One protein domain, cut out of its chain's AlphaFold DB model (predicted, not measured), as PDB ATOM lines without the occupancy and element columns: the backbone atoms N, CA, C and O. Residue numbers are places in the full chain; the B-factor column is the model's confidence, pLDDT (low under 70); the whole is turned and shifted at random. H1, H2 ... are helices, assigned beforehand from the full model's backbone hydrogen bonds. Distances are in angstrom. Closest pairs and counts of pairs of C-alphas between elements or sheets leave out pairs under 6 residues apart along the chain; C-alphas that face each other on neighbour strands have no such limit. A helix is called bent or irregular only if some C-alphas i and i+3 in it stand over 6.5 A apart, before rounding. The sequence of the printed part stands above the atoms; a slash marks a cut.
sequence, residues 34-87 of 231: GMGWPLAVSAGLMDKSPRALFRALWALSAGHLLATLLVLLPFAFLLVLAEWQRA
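Overview. This is residues 34 to 87 of the 231 residues of an uncharacterized protein of Bradyrhizobium neotropicale (UniProt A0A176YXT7). A short helix, H1, folds back along the first part of one long bent helix, H2, as a helical hairpin, and the rest of H2 sticks out from it as a long arm, residues 65 to 87, of which 65 to 83 belong to H2. The arm and H2 make the length of the model. The printed part has 54 residues with two named helices, H1 then H2, and no named strand, and its class is all helix. It is extended, with a radius of gyration of the C-alphas of 18.2 A, and its C-alphas span 60 by 20 by 8 A.

Along the chain. The printed part begins at Gly 34. H1 is residues 37 to 46, 14.3 A from C-alpha 37 at (59.444, -17.883, 314.409) to C-alpha 46. H2, residues 50 to 83, was assigned as one helix by its hydrogen bonds, but it is bent: C-alphas 71 and 74 are 6.6 A apart. Its arm H2a, residues 50 to 71, begins with C-alpha 50 at (50.553, -8.293, 318.128) and is 31.9 A long. Its arm H2b, residues 74 to 83, is 14.5 A long and ends with C-alpha 83 at (82.147, -33.846, 343.390).

Arrangement. H1 and H2a form a helical hairpin, joined by a tight link of 3 residues. They touch, and their closest C-alphas, those of Gly 44 and Leu 53, are 4.2 A apart. They run opposite ways at a shallow tilt of 29 degrees. H2a touches H1 with residues 50 to 57 alone. H2a and H2b stand at a steep tilt of 41 degrees. H1 and H2b are apart. In H1, H2a and H2b every O i to N i+4 pair is within hydrogen-bond range.

Size, cuts and confidence. The outline is a rod, and the two C-alphas farthest apart, those of Lys 48 and Arg 86, are 59.7 A from each other. Without the residues that stand free, the body spans 25 by 16 by 8 A. The printed part has no cut and no long link. Its mean pLDDT is 82.6, and residues 78 to 79, 81 to 82 and 84 to 87 are under 70.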
ATOM      1  N   GLY A  34      63.348 -23.021 311.188       80.31
ATOM      2  CA  GLY A  34      62.996 -24.286 311.831       80.31
ATOM      3  C   GLY A  34      62.686 -24.171 313.329       80.31
ATOM      4  O   GLY A  34      62.024 -25.051 313.870       80.31
ATOM      5  N   MET A  35      63.093 -23.083 313.997       79.19
ATOM      6  CA  MET A  35      62.814 -22.854 315.425       79.19
ATOM      7  C   MET A  35      61.424 -22.258 315.696       79.19
ATOM      8  O   MET A  35      61.050 -22.049 316.848       79.19
ATOM      9  N   GLY A  36      60.629 -22.012 314.648       83.50
ATOM     10  CA  GLY A  36      59.201 -21.713 314.783       83.50
ATOM     11  C   GLY A  36      58.833 -20.229 314.774       83.50
ATOM     12  O   GLY A  36      57.649 -19.914 314.883       83.50
ATOM     13  N   TRP A  37      59.780 -19.305 314.566       87.31
ATOM     14  CA  TRP A  37      59.444 -17.883 314.409       87.31
ATOM     15  C   TRP A  37      58.430 -17.615 313.273       87.31
ATOM     16  O   TRP A  37      57.539 -16.792 313.497       87.31
ATOM     17  N   PRO A  38      58.427 -18.335 312.123       90.88
ATOM     18  CA  PRO A  38      57.391 -18.142 311.104       90.88
ATOM     19  C   PRO A  38      55.992 -18.556 311.585       90.88
ATOM     20  O   PRO A  38      55.005 -17.957 311.168       90.88
ATOM     21  N   LEU A  39      55.897 -19.537 312.494       86.69
ATOM     22  CA  LEU A  39      54.631 -19.969 313.106       86.69
ATOM     23  C   LEU A  39      54.098 -18.924 314.092       86.69
ATOM     24  O   LEU A  39      52.894 -18.699 314.182       86.69
ATOM     25  N   ALA A  40      54.990 -18.253 314.821       88.81
ATOM     26  CA  ALA A  40      54.593 -17.142 315.677       88.81
ATOM     27  C   ALA A  40      54.098 -15.945 314.851       88.81
ATOM     28  O   ALA A  40      53.097 -15.315 315.201       88.81
ATOM     29  N   VAL A  41      54.763 -15.666 313.724       90.69
ATOM     30  CA  VAL A  41      54.341 -14.635 312.765       90.69
ATOM     31  C   VAL A  41      52.991 -14.979 312.143       90.69
ATOM     32  O   VAL A  41      52.110 -14.119 312.122       90.69
ATOM     33  N   SER A  42      52.776 -16.221 311.699       89.94
ATOM     34  CA  SER A  42      51.482 -16.626 311.141       89.94
ATOM     35  C   SER A  42      50.360 -16.529 312.173       89.94
ATOM     36  O   SER A  42      49.308 -15.985 311.850       89.94
ATOM     37  N   ALA A  43      50.594 -16.929 313.428       88.81
ATOM     38  CA  ALA A  43      49.628 -16.756 314.514       88.81
ATOM     39  C   ALA A  43      49.264 -15.276 314.740       88.81
ATOM     40  O   ALA A  43      48.089 -14.935 314.858       88.81
ATOM     41  N   GLY A  44      50.254 -14.375 314.730       89.69
ATOM     42  CA  GLY A  44      50.021 -12.931 314.833       89.69
ATOM     43  C   GLY A  44      49.206 -12.351 313.673       89.69
ATOM     44  O   GLY A  44      48.350 -11.492 313.892       89.69
ATOM     45  N   LEU A  45      49.447 -12.832 312.448       91.50
ATOM     46  CA  LEU A  45      48.729 -12.400 311.245       91.50
ATOM     47  C   LEU A  45      47.303 -12.970 311.175       91.50
ATOM     48  O   LEU A  45      46.383 -12.235 310.817       91.50
ATOM     49  N   MET A  46      47.105 -14.240 311.549       88.94
ATOM     50  CA  MET A  46      45.791 -14.899 311.574       88.94
ATOM     51  C   MET A  46      44.865 -14.268 312.618       88.94
ATOM     52  O   MET A  46      43.719 -13.952 312.303       88.94
ATOM     53  N   ASP A  47      45.386 -13.982 313.814       88.56
ATOM     54  CA  ASP A  47      44.630 -13.324 314.888       88.56
ATOM     55  C   ASP A  47      44.607 -11.787 314.751       88.56
ATOM     56  O   ASP A  47      44.054 -11.100 315.613       88.56
ATOM     57  N   LYS A  48      45.242 -11.228 313.703       87.88
ATOM     58  CA  LYS A  48      45.429  -9.781 313.460       87.88
ATOM     59  C   LYS A  48      45.848  -9.005 314.714       87.88
ATOM     60  O   LYS A  48      45.432  -7.862 314.918       87.88
ATOM     61  N   SER A  49      46.650  -9.624 315.584       90.62
ATOM     62  CA  SER A  49      46.988  -9.049 316.884       90.62
ATOM     63  C   SER A  49      48.466  -9.244 317.242       90.62
ATOM     64  O   SER A  49      48.987 -10.362 317.197       90.62
ATOM     65  N   PRO A  50      49.163  -8.180 317.684       88.12
ATOM     66  CA  PRO A  50      50.553  -8.293 318.128       88.12
ATOM     67  C   PRO A  50      50.674  -9.125 319.413       88.12
ATOM     68  O   PRO A  50      51.694  -9.761 319.656       88.12
ATOM     69  N   ARG A  51      49.614  -9.179 320.231       90.31
ATOM     70  CA  ARG A  51      49.581 -10.006 321.446       90.31
ATOM     71  C   ARG A  51      49.636 -11.503 321.127       90.31
ATOM     72  O   ARG A  51      50.297 -12.235 321.860       90.31
ATOM     73  N   ALA A  52      48.990 -11.953 320.047       85.56
ATOM     74  CA  ALA A  52      49.054 -13.351 319.619       85.56
ATOM     75  C   ALA A  52      50.472 -13.752 319.180       85.56
ATOM     76  O   ALA A  52      50.940 -14.821 319.572       85.56
ATOM     77  N   LEU A  53      51.188 -12.861 318.480       88.69
ATOM     78  CA  LEU A  53      52.603 -13.040 318.133       88.69
ATOM     79  C   LEU A  53      53.474 -13.227 319.385       88.69
ATOM     80  O   LEU A  53      54.189 -14.223 319.495       88.69
ATOM     81  N   PHE A  54      53.388 -12.311 320.358       90.19
ATOM     82  CA  PHE A  54      54.181 -12.413 321.591       90.19
ATOM     83  C   PHE A  54      53.836 -13.661 322.410       90.19
ATOM     84  O   PHE A  54      54.734 -14.299 322.956       90.19
ATOM     85  N   ARG A  55      52.557 -14.053 322.464       91.56
ATOM     86  CA  ARG A  55      52.138 -15.284 323.148       91.56
ATOM     87  C   ARG A  55      52.725 -16.530 322.480       91.56
ATOM     88  O   ARG A  55      53.171 -17.434 323.184       91.56
ATOM     89  N   ALA A  56      52.750 -16.571 321.149       88.50
ATOM     90  CA  ALA A  56      53.348 -17.670 320.399       88.50
ATOM     91  C   ALA A  56      54.875 -17.726 320.584       88.50
ATOM     92  O   ALA A  56      55.413 -18.800 320.846       88.50
ATOM     93  N   LEU A  57      55.565 -16.579 320.548       89.56
ATOM     94  CA  LEU A  57      57.003 -16.502 320.843       89.56
ATOM     95  C   LEU A  57      57.329 -16.956 322.269       89.56
ATOM     96  O   LEU A  57      58.305 -17.677 322.476       89.56
ATOM     97  N   TRP A  58      56.503 -16.576 323.248       91.06
ATOM     98  CA  TRP A  58      56.663 -17.022 324.628       91.06
ATOM     99  C   TRP A  58      56.499 -18.537 324.756       91.06
ATOM    100  O   TRP A  58      57.341 -19.195 325.360       91.06
ATOM    101  N   ALA A  59      55.456 -19.105 324.145       90.50
ATOM    102  CA  ALA A  59      55.221 -20.546 324.161       90.50
ATOM    103  C   ALA A  59      56.375 -21.333 323.511       90.50
ATOM    104  O   ALA A  59      56.819 -22.335 324.070       90.50
ATOM    105  N   LEU A  60      56.905 -20.849 322.381       88.19
ATOM    106  CA  LEU A  60      58.080 -21.434 321.722       88.19
ATOM    107  C   LEU A  60      59.325 -21.358 322.613       88.19
ATOM    108  O   LEU A  60      60.014 -22.360 322.797       88.19
ATOM    109  N   SER A  61      59.580 -20.193 323.211       88.00
ATOM    110  CA  SER A  61      60.729 -19.977 324.099       88.00
ATOM    111  C   SER A  61      60.655 -20.867 325.341       88.00
ATOM    112  O   SER A  61      61.654 -21.465 325.732       88.00
ATOM    113  N   ALA A  62      59.467 -21.008 325.934       90.31
ATOM    114  CA  ALA A  62      59.235 -21.885 327.077       90.31
ATOM    115  C   ALA A  62      59.448 -23.363 326.711       90.31
ATOM    116  O   ALA A  62      60.095 -24.090 327.464       90.31
ATOM    117  N   GLY A  63      58.957 -23.796 325.546       89.50
ATOM    118  CA  GLY A  63      59.196 -25.147 325.035       89.50
ATOM    119  C   GLY A  63      60.682 -25.429 324.801       89.50
ATOM    120  O   GLY A  63      61.179 -26.479 325.209       89.50
ATOM    121  N   HIS A  64      61.408 -24.475 324.213       89.00
ATOM    122  CA  HIS A  64      62.847 -24.594 323.987       89.00
ATOM    123  C   HIS A  64      63.627 -24.658 325.307       89.00
ATOM    124  O   HIS A  64      64.415 -25.578 325.501       89.00
ATOM    125  N   LEU A  65      63.345 -23.753 326.252       88.25
ATOM    126  CA  LEU A  65      63.951 -23.768 327.585       88.25
ATOM    127  C   LEU A  65      63.712 -25.103 328.295       88.25
ATOM    128  O   LEU A  65      64.644 -25.670 328.863       88.25
ATOM    129  N   LEU A  66      62.482 -25.620 328.248       90.81
ATOM    130  CA  LEU A  66      62.147 -26.901 328.859       90.81
ATOM    131  C   LEU A  66      62.953 -28.048 328.234       90.81
ATOM    132  O   LEU A  66      63.494 -28.870 328.969       90.81
ATOM    133  N   ALA A  67      63.074 -28.084 326.906       82.56
ATOM    134  CA  ALA A  67      63.877 -29.086 326.209       82.56
ATOM    135  C   ALA A  67      65.365 -28.990 326.588       82.56
ATOM    136  O   ALA A  67      65.984 -30.001 326.923       82.56
ATOM    137  N   THR A  68      65.929 -27.780 326.606       84.00
ATOM    138  CA  THR A  68      67.319 -27.540 327.010       84.00
ATOM    139  C   THR A  68      67.566 -27.960 328.459       84.00
ATOM    140  O   THR A  68      68.552 -28.640 328.734       84.00
ATOM    141  N   LEU A  69      66.667 -27.615 329.386       82.75
ATOM    142  CA  LEU A  69      66.760 -28.040 330.785       82.75
ATOM    143  C   LEU A  69      66.676 -29.559 330.913       82.75
ATOM    144  O   LEU A  69      67.486 -30.150 331.619       82.75
ATOM    145  N   LEU A  70      65.744 -30.202 330.210       85.12
ATOM    146  CA  LEU A  70      65.578 -31.652 330.262       85.12
ATOM    147  C   LEU A  70      66.848 -32.390 329.811       85.12
ATOM    148  O   LEU A  70      67.182 -33.429 330.376       85.12
ATOM    149  N   VAL A  71      67.566 -31.839 328.830       78.19
ATOM    150  CA  VAL A  71      68.827 -32.406 328.340       78.19
ATOM    151  C   VAL A  71      70.002 -32.075 329.261       78.19
ATOM    152  O   VAL A  71      70.787 -32.970 329.551       78.19
ATOM    153  N   LEU A  72      70.153 -30.830 329.725       78.50
ATOM    154  CA  LEU A  72      71.346 -30.392 330.468       78.50
ATOM    155  C   LEU A  72      71.316 -30.733 331.964       78.50
ATOM    156  O   LEU A  72      72.368 -30.994 332.552       78.50
ATOM    157  N   LEU A  73      70.139 -30.746 332.593       75.69
ATOM    158  CA  LEU A  73      69.993 -30.954 334.038       75.69
ATOM    159  C   LEU A  73      70.569 -32.307 334.507       75.69
ATOM    160  O   LEU A  73      71.297 -32.303 335.499       75.69
ATOM    161  N   PRO A  74      70.371 -33.442 333.801       74.75
ATOM    162  CA  PRO A  74      71.021 -34.704 334.160       74.75
ATOM    163  C   PRO A  74      72.552 -34.612 334.213       74.75
ATOM    164  O   PRO A  74      73.157 -35.115 335.158       74.75
ATOM    165  N   PHE A  75      73.190 -33.932 333.254       71.44
ATOM    166  CA  PHE A  75      74.650 -33.761 333.244       71.44
ATOM    167  C   PHE A  75      75.125 -32.870 334.391       71.44
ATOM    168  O   PHE A  75      76.118 -33.185 335.046       71.44
ATOM    169  N   ALA A  76      74.390 -31.796 334.685       72.50
ATOM    170  CA  ALA A  76      74.678 -30.952 335.839       72.50
ATOM    171  C   ALA A  76      74.576 -31.745 337.156       72.50
ATOM    172  O   ALA A  76      75.438 -31.622 338.024       72.50
ATOM    173  N   PHE A  77      73.569 -32.612 337.284       70.31
ATOM    174  CA  PHE A  77      73.411 -33.473 338.454       70.31
ATOM    175  C   PHE A  77      74.548 -34.494 338.587       70.31
ATOM    176  O   PHE A  77      75.046 -34.710 339.691       70.31
ATOM    177  N   LEU A  78      75.010 -35.080 337.476       68.75
ATOM    178  CA  LEU A  78      76.165 -35.986 337.469       68.75
ATOM    179  C   LEU A  78      77.451 -35.299 337.941       68.75
ATOM    180  O   LEU A  78      78.210 -35.911 338.686       68.75
ATOM    181  N   LEU A  79      77.682 -34.037 337.562       69.50
ATOM    182  CA  LEU A  79      78.843 -33.267 338.024       69.50
ATOM    183  C   LEU A  79      78.811 -33.033 339.538       69.50
ATOM    184  O   LEU A  79      79.815 -33.252 340.213       69.50
ATOM    185  N   VAL A  80      77.646 -32.673 340.086       71.50
ATOM    186  CA  VAL A  80      77.465 -32.550 341.542       71.50
ATOM    187  C   VAL A  80      77.697 -33.900 342.222       71.50
ATOM    188  O   VAL A  80      78.391 -33.986 343.233       71.50
ATOM    189  N   LEU A  81      77.165 -34.986 341.660       66.94
ATOM    190  CA  LEU A  81      77.348 -36.320 342.224       66.94
ATOM    191  C   LEU A  81      78.820 -36.772 342.185       66.94
ATOM    192  O   LEU A  81      79.271 -37.431 343.119       66.94
ATOM    193  N   ALA A  82      79.568 -36.391 341.145       69.06
ATOM    194  CA  ALA A  82      80.999 -36.657 341.010       69.06
ATOM    195  C   ALA A  82      81.837 -35.888 342.046       69.06
ATOM    196  O   ALA A  82      82.761 -36.452 342.630       69.06
ATOM    197  N   GLU A  83      81.484 -34.636 342.344       72.75
ATOM    198  CA  GLU A  83      82.147 -33.846 343.390       72.75
ATOM    199  C   GLU A  83      81.964 -34.484 344.778       72.75
ATOM    200  O   GLU A  83      82.915 -34.640 345.550       72.75
ATOM    201  N   TRP A  84      80.746 -34.946 345.072       68.06
ATOM    202  CA  TRP A  84      80.414 -35.600 346.339       68.06
ATOM    203  C   TRP A  84      80.721 -37.098 346.355       68.06
ATOM    204  O   TRP A  84      80.544 -37.744 347.391       68.06
ATOM    205  N   GLN A  85      81.228 -37.658 345.254       64.31
ATOM    206  CA  GLN A  85      81.461 -39.091 345.087       64.31
ATOM    207  C   GLN A  85      82.266 -39.668 346.250       64.31
ATOM    208  O   GLN A  85      81.903 -40.707 346.798       64.31
ATOM    209  N   ARG A  86      83.338 -38.987 346.662       61.56
ATOM    210  CA  ARG A  86      84.217 -39.458 347.740       61.56
ATOM    211  C   ARG A  86      83.502 -39.472 349.092       61.56
ATOM    212  O   ARG A  86      83.589 -40.455 349.819       61.56
ATOM    213  N   ALA A  87      82.755 -38.417 349.411       69.12
ATOM    214  CA  ALA A  87      81.973 -38.348 350.644       69.12
ATOM    215  C   ALA A  87      80.864 -39.414 350.664       69.12
ATOM    216  O   ALA A  87      80.653 -40.075 351.685       69.12
TER     217      ALA A  87